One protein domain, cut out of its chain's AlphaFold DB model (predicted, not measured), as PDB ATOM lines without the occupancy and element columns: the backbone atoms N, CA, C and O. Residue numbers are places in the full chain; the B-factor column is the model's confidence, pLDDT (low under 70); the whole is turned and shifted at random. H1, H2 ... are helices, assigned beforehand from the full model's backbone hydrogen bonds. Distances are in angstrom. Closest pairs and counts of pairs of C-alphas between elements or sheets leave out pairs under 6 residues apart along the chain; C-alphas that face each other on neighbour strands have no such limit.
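Overview. This is residues 581 to 588 and 668 to 759 of the 805 residues of an uncharacterized protein of Chara braunii (UniProt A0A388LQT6). A helical hairpin of H2 and H3 makes the core; H4 packs on H2 on one side of it, while H5 packs on H3 on the other, with H1 beside H5 and little H6 at the first residues of H3. The long link 723 to 738 runs from H4 round to H5. The printed part has 100 residues with six named helices, H1 to H6 in order, and no named strand: all helix. It is compact, with a radius of gyration of the C-alphas of 12.7 A, and rounded, spanning 34 by 29 by 22 A.

Along the chain. Find C-alpha 581 at (38.831, 16.551, -47.550), where H1, residues 581 to 588, begins. After the cut, H2, residues 669 to 689, runs 30.4 A to C-alpha 689 at (36.546, 38.757, -29.329). H3, residues 693 to 707, runs 22.3 A. Next come H4, residues 716 to 722, and H5, residues 739 to 751, 18.3 A long. H6, residues 754 to 757, ends at C-alpha 757, (42.142, 33.289, -42.425).

Arrangement. Look first at the hairpin: H2 and H3 touch, closest at the C-alphas of Cys 686 and Leu 696, 5.8 A, opposite ways at a shallow tilt of 33 degrees, only just short of steep. H2 touches H4 with residues 678 to 682 alone, closest at C-alphas 678 and 721, 5.7 A. H3 touches H5 with residues 700 to 705 alone, closest at C-alphas 704 and 745, 6.0 A. H1 touches H5, opposite ways at a shallow tilt of 22 degrees, closest at C-alphas 583 and 747, 6.8 A. H3 touches H6 with residues 693 to 697 alone, closest at C-alphas 693 and 757, 5.1 A. Every O i to N i+4 pair is within hydrogen-bond range in H5, against 2 of 4 in H1, 16 of 17 in H2, 8 of 11 in H3 and 1 of 3 in H4, where 4 of 4 O i to N i+3 pairs are; H6 is too short for an i+4 pair.

Size, cuts and confidence. The C-alphas of Thr 588 and Gly 690 are the two farthest apart, 36.0 A. Residues 589 to 667 are not printed, and C-alphas 588 and 668 stand 10.3 A apart across this cut. The link from H4 to H5 is long. Look for pLDDT under 70 at residues 588, 668 and 669.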
ATOM      1  N   LYS A 581      38.551  17.248 -46.288       90.19
ATOM      2  CA  LYS A 581      38.831  16.551 -47.550       90.19
ATOM      3  C   LYS A 581      40.327  16.494 -47.871       90.19
ATOM      4  O   LYS A 581      40.755  15.485 -48.429       90.19
ATOM      5  N   THR A 582      41.113  17.522 -47.541       89.06
ATOM      6  CA  THR A 582      42.574  17.464 -47.720       89.06
ATOM      7  C   THR A 582      43.243  16.649 -46.622       89.06
ATOM      8  O   THR A 582      44.031  15.777 -46.960       89.06
ATOM      9  N   LEU A 583      42.917  16.848 -45.339       86.75
ATOM     10  CA  LEU A 583      43.550  16.079 -44.259       86.75
ATOM     11  C   LEU A 583      43.385  14.571 -44.483       86.75
ATOM     12  O   LEU A 583      44.385  13.871 -44.582       86.75
ATOM     13  N   ARG A 584      42.163  14.091 -44.757       84.06
ATOM     14  CA  ARG A 584      41.882  12.692 -45.140       84.06
ATOM     15  C   ARG A 584      42.735  12.172 -46.313       84.06
ATOM     16  O   ARG A 584      43.018  10.981 -46.379       84.06
ATOM     17  N   LYS A 585      43.125  13.047 -47.249       83.31
ATOM     18  CA  LYS A 585      43.976  12.717 -48.404       83.31
ATOM     19  C   LYS A 585      45.476  12.718 -48.110       83.31
ATOM     20  O   LYS A 585      46.184  12.069 -48.865       83.31
ATOM     21  N   VAL A 586      45.953  13.493 -47.132       80.81
ATOM     22  CA  VAL A 586      47.396  13.674 -46.854       80.81
ATOM     23  C   VAL A 586      47.826  12.839 -45.650       80.81
ATOM     24  O   VAL A 586      48.809  12.113 -45.741       80.81
ATOM     25  N   VAL A 587      47.015  12.825 -44.586       76.12
ATOM     26  CA  VAL A 587      47.100  11.850 -43.479       76.12
ATOM     27  C   VAL A 587      46.973  10.414 -44.006       76.12
ATOM     28  O   VAL A 587      47.426   9.490 -43.349       76.12
ATOM     29  N   THR A 588      46.402  10.244 -45.210       56.62
ATOM     30  CA  THR A 588      46.415   9.023 -46.033       56.62
ATOM     31  C   THR A 588      46.305   7.761 -45.193       56.62
ATOM     32  O   THR A 588      47.234   6.958 -45.193       56.62
ATOM     33  N   THR A 668      41.927   9.225 -36.988       69.38
ATOM     34  CA  THR A 668      40.698   8.619 -37.529       69.38
ATOM     35  C   THR A 668      39.707   9.640 -38.119       69.38
ATOM     36  O   THR A 668      39.862  10.859 -38.024       69.38
ATOM     37  N   GLU A 669      38.613   9.141 -38.706       69.94
ATOM     38  CA  GLU A 669      37.493   9.969 -39.179       69.94
ATOM     39  C   GLU A 669      36.896  10.872 -38.083       69.94
ATOM     40  O   GLU A 669      36.461  11.981 -38.392       69.94
ATOM     41  N   VAL A 670      36.908  10.451 -36.812       71.25
ATOM     42  CA  VAL A 670      36.429  11.275 -35.684       71.25
ATOM     43  C   VAL A 670      37.244  12.566 -35.596       71.25
ATOM     44  O   VAL A 670      36.686  13.654 -35.482       71.25
ATOM     45  N   HIS A 671      38.556  12.466 -35.782       82.44
ATOM     46  CA  HIS A 671      39.494  13.584 -35.719       82.44
ATOM     47  C   HIS A 671      39.325  14.536 -36.925       82.44
ATOM     48  O   HIS A 671      39.421  15.758 -36.792       82.44
ATOM     49  N   MET A 672      38.903  14.022 -38.090       83.50
ATOM     50  CA  MET A 672      38.417  14.874 -39.190       83.50
ATOM     51  C   MET A 672      37.169  15.673 -38.775       83.50
ATOM     52  O   MET A 672      37.019  16.843 -39.139       83.50
ATOM     53  N   HIS A 673      36.251  15.075 -38.008       82.38
ATOM     54  CA  HIS A 673      35.116  15.818 -37.470       82.38
ATOM     55  C   HIS A 673      35.578  16.907 -36.489       82.38
ATOM     56  O   HIS A 673      35.217  18.068 -36.708       82.38
ATOM     57  N   GLU A 674      36.430  16.589 -35.514       87.94
ATOM     58  CA  GLU A 674      36.986  17.542 -34.536       87.94
ATOM     59  C   GLU A 674      37.608  18.784 -35.191       87.94
ATOM     60  O   GLU A 674      37.162  19.888 -34.895       87.94
ATOM     61  N   VAL A 675      38.524  18.641 -36.166       90.38
ATOM     62  CA  VAL A 675      39.129  19.791 -36.888       90.38
ATOM     63  C   VAL A 675      38.083  20.724 -37.486       90.38
ATOM     64  O   VAL A 675      38.248  21.943 -37.484       90.38
ATOM     65  N   GLY A 676      36.974  20.173 -37.982       90.81
ATOM     66  CA  GLY A 676      35.886  20.995 -38.491       90.81
ATOM     67  C   GLY A 676      35.148  21.770 -37.401       90.81
ATOM     68  O   GLY A 676      34.795  22.923 -37.622       90.81
ATOM     69  N   HIS A 677      34.929  21.177 -36.226       89.94
ATOM     70  CA  HIS A 677      34.284  21.870 -35.106       89.94
ATOM     71  C   HIS A 677      35.226  22.878 -34.436       89.94
ATOM     72  O   HIS A 677      34.787  23.976 -34.099       89.94
ATOM     73  N   TRP A 678      36.519  22.556 -34.341       93.56
ATOM     74  CA  TRP A 678      37.574  23.465 -33.897       93.56
ATOM     75  C   TRP A 678      37.690  24.682 -34.815       93.56
ATOM     76  O   TRP A 678      37.621  25.804 -34.332       93.56
ATOM     77  N   PHE A 679      37.771  24.497 -36.141       95.19
ATOM     78  CA  PHE A 679      37.838  25.618 -37.088       95.19
ATOM     79  C   PHE A 679      36.623  26.552 -36.977       95.19
ATOM     80  O   PHE A 679      36.783  27.774 -36.978       95.19
ATOM     81  N   LEU A 680      35.408  25.996 -36.854       93.56
ATOM     82  CA  LEU A 680      34.193  26.797 -36.661       93.56
ATOM     83  C   LEU A 680      34.233  27.555 -35.330       93.56
ATOM     84  O   LEU A 680      33.907  28.737 -35.305       93.56
ATOM     85  N   ARG A 681      34.660  26.907 -34.236       93.00
ATOM     86  CA  ARG A 681      34.723  27.547 -32.918       93.00
ATOM     87  C   ARG A 681      35.837  28.592 -32.827       93.00
ATOM     88  O   ARG A 681      35.590  29.631 -32.233       93.00
ATOM     89  N   ALA A 682      36.991  28.378 -33.457       94.81
ATOM     90  CA  ALA A 682      38.070  29.363 -33.560       94.81
ATOM     91  C   ALA A 682      37.653  30.572 -34.412       94.81
ATOM     92  O   ALA A 682      37.857  31.709 -34.003       94.81
ATOM     93  N   SER A 683      36.982  30.342 -35.549       94.81
ATOM     94  CA  SER A 683      36.415  31.425 -36.372       94.81
ATOM     95  C   SER A 683      35.369  32.224 -35.591       94.81
ATOM     96  O   SER A 683      35.381  33.452 -35.618       94.81
ATOM     97  N   GLN A 684      34.491  31.538 -34.848       94.06
ATOM     98  CA  GLN A 684      33.532  32.194 -33.965       94.06
ATOM     99  C   GLN A 684      34.229  33.004 -32.864       94.06
ATOM    100  O   GLN A 684      33.849  34.146 -32.641       94.06
ATOM    101  N   LEU A 685      35.222  32.428 -32.181       93.44
ATOM    102  CA  LEU A 685      35.939  33.077 -31.082       93.44
ATOM    103  C   LEU A 685      36.657  34.341 -31.569       93.44
ATOM    104  O   LEU A 685      36.481  35.405 -30.991       93.44
ATOM    105  N   CYS A 686      37.351  34.246 -32.707       94.56
ATOM    106  CA  CYS A 686      37.963  35.380 -33.392       94.56
ATOM    107  C   CYS A 686      36.958  36.513 -33.652       94.56
ATOM    108  O   CYS A 686      37.265  37.669 -33.377       94.56
ATOM    109  N   ARG A 687      35.748  36.201 -34.140       94.25
ATOM    110  CA  ARG A 687      34.694  37.207 -34.337       94.25
ATOM    111  C   ARG A 687      34.218  37.803 -33.012       94.25
ATOM    112  O   ARG A 687      34.090  39.018 -32.902       94.25
ATOM    113  N   ASP A 688      33.903  36.945 -32.044       93.62
ATOM    114  CA  ASP A 688      33.237  37.326 -30.794       93.62
ATOM    115  C   ASP A 688      34.179  38.128 -29.864       93.62
ATOM    116  O   ASP A 688      33.703  38.954 -29.088       93.62
ATOM    117  N   GLU A 689      35.501  37.963 -30.002       93.56
ATOM    118  CA  GLU A 689      36.546  38.757 -29.329       93.56
ATOM    119  C   GLU A 689      37.034  39.980 -30.133       93.56
ATOM    120  O   GLU A 689      37.744  40.826 -29.591       93.56
ATOM    121  N   GLY A 690      36.706  40.080 -31.426       91.75
ATOM    122  CA  GLY A 690      37.289  41.085 -32.327       91.75
ATOM    123  C   GLY A 690      38.757  40.824 -32.702       91.75
ATOM    124  O   GLY A 690      39.480  41.759 -33.046       91.75
ATOM    125  N   GLY A 691      39.201  39.567 -32.627       91.00
ATOM    126  CA  GLY A 691      40.534  39.127 -33.038       91.00
ATOM    127  C   GLY A 691      40.769  39.235 -34.549       91.00
ATOM    128  O   GLY A 691      39.835  39.314 -35.350       91.00
ATOM    129  N   ASP A 692      42.041  39.225 -34.948       94.31
ATOM    130  CA  ASP A 692      42.449  39.354 -36.346       94.31
ATOM    131  C   ASP A 692      42.728  37.994 -37.024       94.31
ATOM    132  O   ASP A 692      42.578  36.908 -36.457       94.31
ATOM    133  N   PHE A 693      43.163  38.047 -38.283       94.38
ATOM    134  CA  PHE A 693      43.498  36.853 -39.060       94.38
ATOM    135  C   PHE A 693      44.776  36.136 -38.586       94.38
ATOM    136  O   PHE A 693      45.005  34.992 -38.990       94.38
ATOM    137  N   VAL A 694      45.605  36.776 -37.751       96.25
ATOM    138  CA  VAL A 694      46.781  36.170 -37.111       96.25
ATOM    139  C   VAL A 694      46.344  35.400 -35.868       96.25
ATOM    140  O   VAL A 694      46.718  34.238 -35.728       96.25
ATOM    141  N   THR A 695      45.470  35.971 -35.035       94.62
ATOM    142  CA  THR A 695      44.797  35.266 -33.935       94.62
ATOM    143  C   THR A 695      44.033  34.051 -34.458       94.62
ATOM    144  O   THR A 695      44.264  32.945 -33.977       94.62
ATOM    145  N   LEU A 696      43.226  34.196 -35.520       96.31
ATOM    146  CA  LEU A 696      42.513  33.058 -36.114       96.31
ATOM    147  C   LEU A 696      43.456  31.984 -36.677       96.31
ATOM    148  O   LEU A 696      43.187  30.794 -36.526       96.31
ATOM    149  N   HIS A 697      44.565  32.372 -37.315       96.38
ATOM    150  CA  HIS A 697      45.598  31.415 -37.722       96.38
ATOM    151  C   HIS A 697      46.163  30.668 -36.504       96.38
ATOM    152  O   HIS A 697      46.165  29.438 -36.482       96.38
ATOM    153  N   ASN A 698      46.570  31.398 -35.466       95.06
ATOM    154  CA  ASN A 698      47.184  30.849 -34.262       95.06
ATOM    155  C   ASN A 698      46.243  29.924 -33.475       95.06
ATOM    156  O   ASN A 698      46.707  28.887 -32.997       95.06
ATOM    157  N   ASP A 699      44.955  30.267 -33.366       95.31
ATOM    158  CA  ASP A 699      43.918  29.456 -32.714       95.31
ATOM    159  C   ASP A 699      43.547  28.220 -33.559       95.31
ATOM    160  O   ASP A 699      43.307  27.147 -33.009       95.31
ATOM    161  N   VAL A 700      43.539  28.306 -34.897       95.56
ATOM    162  CA  VAL A 700      43.308  27.137 -35.775       95.56
ATOM    163  C   VAL A 700      44.495  26.173 -35.768       95.56
ATOM    164  O   VAL A 700      44.289  24.961 -35.812       95.56
ATOM    165  N   MET A 701      45.727  26.679 -35.693       95.44
ATOM    166  CA  MET A 701      46.934  25.846 -35.652       95.44
ATOM    167  C   MET A 701      47.060  25.037 -34.351       95.44
ATOM    168  O   MET A 701      47.582  23.924 -34.396       95.44
ATOM    169  N   MET A 702      46.520  25.537 -33.230       94.31
ATOM    170  CA  MET A 702      46.580  24.880 -31.912       94.31
ATOM    171  C   MET A 702      46.041  23.451 -31.874       94.31
ATOM    172  O   MET A 702      46.465  22.696 -31.008       94.31
ATOM    173  N   ILE A 703      45.138  23.041 -32.774       93.50
ATOM    174  CA  ILE A 703      44.645  21.655 -32.748       93.50
ATOM    175  C   ILE A 703      45.759  20.633 -33.010       93.50
ATOM    176  O   ILE A 703      45.695  19.523 -32.492       93.50
ATOM    177  N   ALA A 704      46.798  21.007 -33.767       93.00
ATOM    178  CA  ALA A 704      47.946  20.134 -33.994       93.00
ATOM    179  C   ALA A 704      48.711  19.863 -32.687       93.00
ATOM    180  O   ALA A 704      49.124  18.728 -32.458       93.00
ATOM    181  N   ASP A 705      48.850  20.894 -31.847       92.81
ATOM    182  CA  ASP A 705      49.551  20.869 -30.560       92.81
ATOM    183  C   ASP A 705      48.677  20.189 -29.478       92.81
ATOM    184  O   ASP A 705      49.118  19.259 -28.806       92.81
ATOM    185  N   HIS A 706      47.382  20.531 -29.414       90.50
ATOM    186  CA  HIS A 706      46.382  19.902 -28.533       90.50
ATOM    187  C   HIS A 706      46.247  18.391 -28.786       90.50
ATOM    188  O   HIS A 706      46.109  17.614 -27.847       90.50
ATOM    189  N   TRP A 707      46.322  17.935 -30.041       89.19
ATOM    190  CA  TRP A 707      46.365  16.501 -30.361       89.19
ATOM    191  C   TRP A 707      47.707  15.825 -30.027       89.19
ATOM    192  O   TRP A 707      47.713  14.609 -29.845       89.19
ATOM    193  N   ALA A 708      48.807  16.573 -29.896       88.38
ATOM    194  CA  ALA A 708      50.075  16.081 -29.341       88.38
ATOM    195  C   ALA A 708      50.078  16.021 -27.796       88.38
ATOM    196  O   ALA A 708      51.027  15.512 -27.201       88.38
ATOM    197  N   GLY A 709      49.020  16.512 -27.137       85.06
ATOM    198  CA  GLY A 709      48.938  16.641 -25.679       85.06
ATOM    199  C   GLY A 709      49.506  17.949 -25.126       85.06
ATOM    200  O   GLY A 709      49.523  18.129 -23.907       85.06
ATOM    201  N   ASP A 710      49.951  18.879 -25.979       89.44
ATOM    202  CA  ASP A 710      50.286  20.229 -25.533       89.44
ATOM    203  C   ASP A 710      49.005  21.050 -25.342       89.44
ATOM    204  O   ASP A 710      48.439  21.646 -26.263       89.44
ATOM    205  N   HIS A 711      48.555  21.084 -24.092       88.44
ATOM    206  CA  HIS A 711      47.430  21.896 -23.648       88.44
ATOM    207  C   HIS A 711      47.870  23.245 -23.042       88.44
ATOM    208  O   HIS A 711      47.031  23.964 -22.508       88.44
ATOM    209  N   SER A 712      49.146  23.648 -23.149       87.38
ATOM    210  CA  SER A 712      49.670  24.897 -22.554       87.38
ATOM    211  C   SER A 712      48.959  26.165 -23.041       87.38
ATOM    212  O   SER A 712      48.843  27.146 -22.307       87.38
ATOM    213  N   ARG A 713      48.446  26.137 -24.276       86.38
ATOM    214  CA  ARG A 713      47.680  27.227 -24.906       86.38
ATOM    215  C   ARG A 713      46.162  27.082 -24.735       86.38
ATOM    216  O   ARG A 713      45.412  27.966 -25.142       86.38
ATOM    217  N   CYS A 714      45.696  25.984 -24.145       87.00
ATOM    218  CA  CYS A 714      44.283  25.667 -23.949       87.00
ATOM    219  C   CYS A 714      43.770  26.260 -22.628       87.00
ATOM    220  O   CYS A 714      43.401  25.525 -21.718       87.00
ATOM    221  N   VAL A 715      43.802  27.591 -22.523       84.19
ATOM    222  CA  VAL A 715      43.495  28.347 -21.295       84.19
ATOM    223  C   VAL A 715      42.408  29.399 -21.529       84.19
ATOM    224  O   VAL A 715      42.311  29.967 -22.621       84.19
ATOM    225  N   ALA A 716      41.607  29.680 -20.497       85.75
ATOM    226  CA  ALA A 716      40.478  30.610 -20.549       85.75
ATOM    227  C   ALA A 716      39.544  30.276 -21.732       85.75
ATOM    228  O   ALA A 716      39.213  29.114 -21.953       85.75
ATOM    229  N   ASP A 717      39.134  31.250 -22.546       82.44
ATOM    230  CA  ASP A 717      38.199  31.017 -23.654       82.44
ATOM    231  C   ASP A 717      38.706  30.027 -24.728       82.44
ATOM    232  O   ASP A 717      37.902  29.491 -25.500       82.44
ATOM    233  N   ARG A 718      40.010  29.694 -24.751       87.88
ATOM    234  CA  ARG A 718      40.563  28.632 -25.617       87.88
ATOM    235  C   ARG A 718      40.282  27.216 -25.094       87.88
ATOM    236  O   ARG A 718      40.274  26.289 -25.900       87.88
ATOM    237  N   GLU A 719      39.920  27.028 -23.823       85.06
ATOM    238  CA  GLU A 719      39.386  25.751 -23.302       85.06
ATOM    239  C   GLU A 719      38.114  25.328 -24.068       85.06
ATOM    240  O   GLU A 719      37.852  24.145 -24.314       85.06
ATOM    241  N   LEU A 720      37.347  26.309 -24.563       84.00
ATOM    242  CA  LEU A 720      36.161  26.078 -25.387       84.00
ATOM    243  C   LEU A 720      36.508  25.473 -26.762       84.00
ATOM    244  O   LEU A 720      35.639  24.832 -27.360       84.00
ATOM    245  N   LEU A 721      37.749  25.622 -27.249       86.88
ATOM    246  CA  LEU A 721      38.264  24.899 -28.420       86.88
ATOM    247  C   LEU A 721      38.564  23.439 -28.063       86.88
ATOM    248  O   LEU A 721      38.077  22.535 -28.744       86.88
ATOM    249  N   SER A 722      39.264  23.200 -26.948       82.25
ATOM    250  CA  SER A 722      39.586  21.860 -26.431       82.25
ATOM    251  C   SER A 722      38.346  20.989 -26.236       82.25
ATOM    252  O   SER A 722      38.357  19.814 -26.609       82.25
ATOM    253  N   SER A 723      37.227  21.577 -25.792       80.94
ATOM    254  CA  SER A 723      35.919  20.902 -25.702       80.94
ATOM    255  C   SER A 723      35.408  20.304 -27.030       80.94
ATOM    256  O   SER A 723      34.504  19.467 -27.028       80.94
ATOM    257  N   LYS A 724      35.952  20.734 -28.180       79.56
ATOM    258  CA  LYS A 724      35.610  20.255 -29.534       79.56
ATOM    259  C   LYS A 724      36.638  19.283 -30.124       79.56
ATOM    260  O   LYS A 724      36.397  18.759 -31.210       79.56
ATOM    261  N   ALA A 725      37.727  19.018 -29.403       77.94
ATOM    262  CA  ALA A 725      38.717  17.987 -29.702       77.94
ATOM    263  C   ALA A 725      39.033  17.137 -28.456       77.94
ATOM    264  O   ALA A 725      40.192  16.886 -28.124       77.94
ATOM    265  N   GLY A 726      37.993  16.682 -27.755       70.75
ATOM    266  CA  GLY A 726      38.112  15.638 -26.737       70.75
ATOM    267  C   GLY A 726      38.599  16.063 -25.349       70.75
ATOM    268  O   GLY A 726      38.868  15.159 -24.571       70.75
ATOM    269  N   ASP A 727      38.642  17.369 -25.035       75.50
ATOM    270  CA  ASP A 727      39.016  17.940 -23.719       75.50
ATOM    271  C   ASP A 727      40.531  17.837 -23.364       75.50
ATOM    272  O   ASP A 727      41.221  16.989 -23.927       75.50
ATOM    273  N   PRO A 728      41.107  18.692 -22.483       73.88
ATOM    274  CA  PRO A 728      42.503  18.559 -22.030       73.88
ATOM    275  C   PRO A 728      42.802  17.311 -21.175       73.88
ATOM    276  O   PRO A 728      43.959  17.040 -20.871       73.88
ATOM    277  N   SER A 729      41.786  16.539 -20.773       71.00
ATOM    278  CA  SER A 729      41.949  15.229 -20.114       71.00
ATOM    279  C   SER A 729      42.234  14.058 -21.078       71.00
ATOM    280  O   SER A 729      42.378  12.908 -20.653       71.00
ATOM    281  N   ARG A 730      42.318  14.341 -22.381       74.50
ATOM    282  CA  ARG A 730      42.584  13.399 -23.477       74.50
ATOM    283  C   ARG A 730      44.025  12.870 -23.495       74.50
ATOM    284  O   ARG A 730      44.973  13.588 -23.207       74.50
ATOM    285  N   LEU A 731      44.202  11.624 -23.951       74.88
ATOM    286  CA  LEU A 731      45.522  11.093 -24.321       74.88
ATOM    287  C   LEU A 731      45.951  11.556 -25.732       74.88
ATOM    288  O   LEU A 731      45.101  11.582 -26.631       74.88
ATOM    289  N   PRO A 732      47.248  11.848 -25.964       79.44
ATOM    290  CA  PRO A 732      47.765  12.258 -27.272       79.44
ATOM    291  C   PRO A 732      47.423  11.294 -28.419       79.44
ATOM    292  O   PRO A 732      47.377  10.077 -28.235       79.44
ATOM    293  N   LEU A 733      47.234  11.842 -29.622       78.81
ATOM    294  CA  LEU A 733      47.116  11.089 -30.882       78.81
ATOM    295  C   LEU A 733      48.458  10.754 -31.534       78.81
ATOM    296  O   LEU A 733      48.494   9.973 -32.483       78.81
ATOM    297  N   TYR A 734      49.518  11.409 -31.078       80.56
ATOM    298  CA  TYR A 734      50.887  11.332 -31.570       80.56
ATOM    299  C   TYR A 734      51.764  12.194 -30.648       80.56
ATOM    300  O   TYR A 734      51.252  12.891 -29.772       80.56
ATOM    301  N   THR A 735      53.073  12.183 -30.855       84.62
ATOM    302  CA  THR A 735      54.035  13.111 -30.247       84.62
ATOM    303  C   THR A 735      54.432  14.214 -31.237       84.62
ATOM    304  O   THR A 735      54.097  14.147 -32.420       84.62
ATOM    305  N   HIS A 736      55.161  15.238 -30.783       86.25
ATOM    306  CA  HIS A 736      55.713  16.260 -31.686       86.25
ATOM    307  C   HIS A 736      56.792  15.716 -32.639       86.25
ATOM    308  O   HIS A 736      56.989  16.293 -33.707       86.25
ATOM    309  N   ASP A 737      57.453  14.609 -32.279       84.31
ATOM    310  CA  ASP A 737      58.486  13.955 -33.090       84.31
ATOM    311  C   ASP A 737      57.897  13.022 -34.171       84.31
ATOM    312  O   ASP A 737      58.606  12.590 -35.084       84.31
ATOM    313  N   ASP A 738      56.598  12.706 -34.101       80.19
ATOM    314  CA  ASP A 738      55.938  11.847 -35.082       80.19
ATOM    315  C   ASP A 738      55.653  12.603 -36.397       80.19
ATOM    316  O   ASP A 738      55.013  13.662 -36.379       80.19
ATOM    317  N   PRO A 739      55.974  12.032 -37.579       81.75
ATOM    318  CA  PRO A 739      55.741  12.680 -38.876       81.75
ATOM    319  C   PRO A 739      54.290  13.114 -39.149       81.75
ATOM    320  O   PRO A 739      54.044  13.954 -40.015       81.75
ATOM    321  N   VAL A 740      53.311  12.551 -38.431       82.00
ATOM    322  CA  VAL A 740      51.897  12.930 -38.549       82.00
ATOM    323  C   VAL A 740      51.598  14.313 -37.948       82.00
ATOM    324  O   VAL A 740      50.769  15.027 -38.518       82.00
ATOM    325  N   TYR A 741      52.310  14.743 -36.892       88.62
ATOM    326  CA  TYR A 741      52.222  16.114 -36.363       88.62
ATOM    327  C   TYR A 741      52.613  17.114 -37.453       88.62
ATOM    328  O   TYR A 741      51.848  18.023 -37.781       88.62
ATOM    329  N   ASP A 742      53.761  16.878 -38.087       87.38
ATOM    330  CA  ASP A 742      54.303  17.726 -39.145       87.38
ATOM    331  C   ASP A 742      53.390  17.747 -40.388       87.38
ATOM    332  O   ASP A 742      53.066  18.808 -40.921       87.38
ATOM    333  N   ILE A 743      52.862  16.586 -40.800       87.38
ATOM    334  CA  ILE A 743      51.876  16.473 -41.889       87.38
ATOM    335  C   ILE A 743      50.615  17.301 -41.605       87.38
ATOM    336  O   ILE A 743      50.121  18.004 -42.497       87.38
ATOM    337  N   ILE A 744      50.079  17.245 -40.383       90.06
ATOM    338  CA  ILE A 744      48.887  18.006 -39.985       90.06
ATOM    339  C   ILE A 744      49.207  19.494 -39.921       90.06
ATOM    340  O   ILE A 744      48.500  20.288 -40.545       90.06
ATOM    341  N   ARG A 745      50.298  19.871 -39.249       93.31
ATOM    342  CA  ARG A 745      50.781  21.249 -39.109       93.31
ATOM    343  C   ARG A 745      51.008  21.901 -40.475       93.31
ATOM    344  O   ARG A 745      50.491  22.986 -40.729       93.31
ATOM    345  N   GLN A 746      51.684  21.227 -41.404       91.56
ATOM    346  CA  GLN A 746      51.910  21.733 -42.764       91.56
ATOM    347  C   GLN A 746      50.616  21.791 -43.594       91.56
ATOM    348  O   GLN A 746      50.414  22.736 -44.361       91.56
ATOM    349  N   THR A 747      49.705  20.821 -43.439       91.69
ATOM    350  CA  THR A 747      48.419  20.813 -44.162       91.69
ATOM    351  C   THR A 747      47.484  21.921 -43.672       91.69
ATOM    352  O   THR A 747      46.883  22.618 -44.494       91.69
ATOM    353  N   LEU A 748      47.387  22.124 -42.354       93.75
ATOM    354  CA  LEU A 748      46.641  23.225 -41.741       93.75
ATOM    355  C   LEU A 748      47.283  24.572 -42.079       93.75
ATOM    356  O   LEU A 748      46.580  25.449 -42.569       93.75
ATOM    357  N   GLY A 749      48.603  24.716 -41.948       93.88
ATOM    358  CA  GLY A 749      49.319  25.947 -42.296       93.88
ATOM    359  C   GLY A 749      49.134  26.357 -43.761       93.88
ATOM    360  O   GLY A 749      48.962  27.538 -44.054       93.88
ATOM    361  N   ARG A 750      49.067  25.390 -44.690       92.19
ATOM    362  CA  ARG A 750      48.760  25.646 -46.109       92.19
ATOM    363  C   ARG A 750      47.298  26.034 -46.348       92.19
ATOM    364  O   ARG A 750      47.029  26.887 -47.189       92.19
ATOM    365  N   HIS A 751      46.346  25.399 -45.663       91.12
ATOM    366  CA  HIS A 751      44.917  25.661 -45.875       91.12
ATOM    367  C   HIS A 751      44.356  26.830 -45.061       91.12
ATOM    368  O   HIS A 751      43.332  27.390 -45.454       91.12
ATOM    369  N   CYS A 752      45.006  27.201 -43.967       93.56
ATOM    370  CA  CYS A 752      44.575  28.195 -42.990       93.56
ATOM    371  C   CYS A 752      45.731  29.150 -42.654       93.56
ATOM    372  O   CYS A 752      45.924  29.503 -41.494       93.56
ATOM    373  N   SER A 753      46.527  29.547 -43.652       94.19
ATOM    374  CA  SER A 753      47.517  30.621 -43.501       94.19
ATOM    375  C   SER A 753      46.835  31.949 -43.159       94.19
ATOM    376  O   SER A 753      45.649  32.134 -43.432       94.19
ATOM    377  N   THR A 754      47.586  32.906 -42.617       93.50
ATOM    378  CA  THR A 754      47.108  34.263 -42.280       93.50
ATOM    379  C   THR A 754      46.333  34.932 -43.427       93.50
ATOM    380  O   THR A 754      45.202  35.374 -43.232       93.50
ATOM    381  N   THR A 755      46.874  34.904 -44.650       92.25
ATOM    382  CA  THR A 755      46.233  35.422 -45.879       92.25
ATOM    383  C   THR A 755      44.930  34.707 -46.249       92.25
ATOM    384  O   THR A 755      44.118  35.246 -46.995       92.25
ATOM    385  N   VAL A 756      44.723  33.480 -45.767       92.19
ATOM    386  CA  VAL A 756      43.500  32.708 -46.002       92.19
ATOM    387  C   VAL A 756      42.509  32.865 -44.844       92.19
ATOM    388  O   VAL A 756      41.306  32.858 -45.088       92.19
ATOM    389  N   CYS A 757      42.978  33.054 -43.606       94.50
ATOM    390  CA  CYS A 757      42.142  33.289 -42.425       94.50
ATOM    391  C   CYS A 757      41.394  34.632 -42.457       94.50
ATOM    392  O   CYS A 757      40.290  34.711 -41.925       94.50
ATOM    393  N   SER A 758      41.917  35.655 -43.141       94.06
ATOM    394  CA  SER A 758      41.246  36.958 -43.326       94.06
ATOM    395  C   SER A 758      39.851  36.872 -43.966       94.06
ATOM    396  O   SER A 758      39.003  37.729 -43.728       94.06
ATOM    397  N   TYR A 759      39.575  35.805 -44.722       93.38
ATOM    398  CA  TYR A 759      38.264  35.534 -45.318       93.38
ATOM    399  C   TYR A 759      37.248  34.869 -44.366       93.38
ATOM    400  O   TYR A 759      36.157  34.528 -44.826       93.38
TER     401      TYR A 759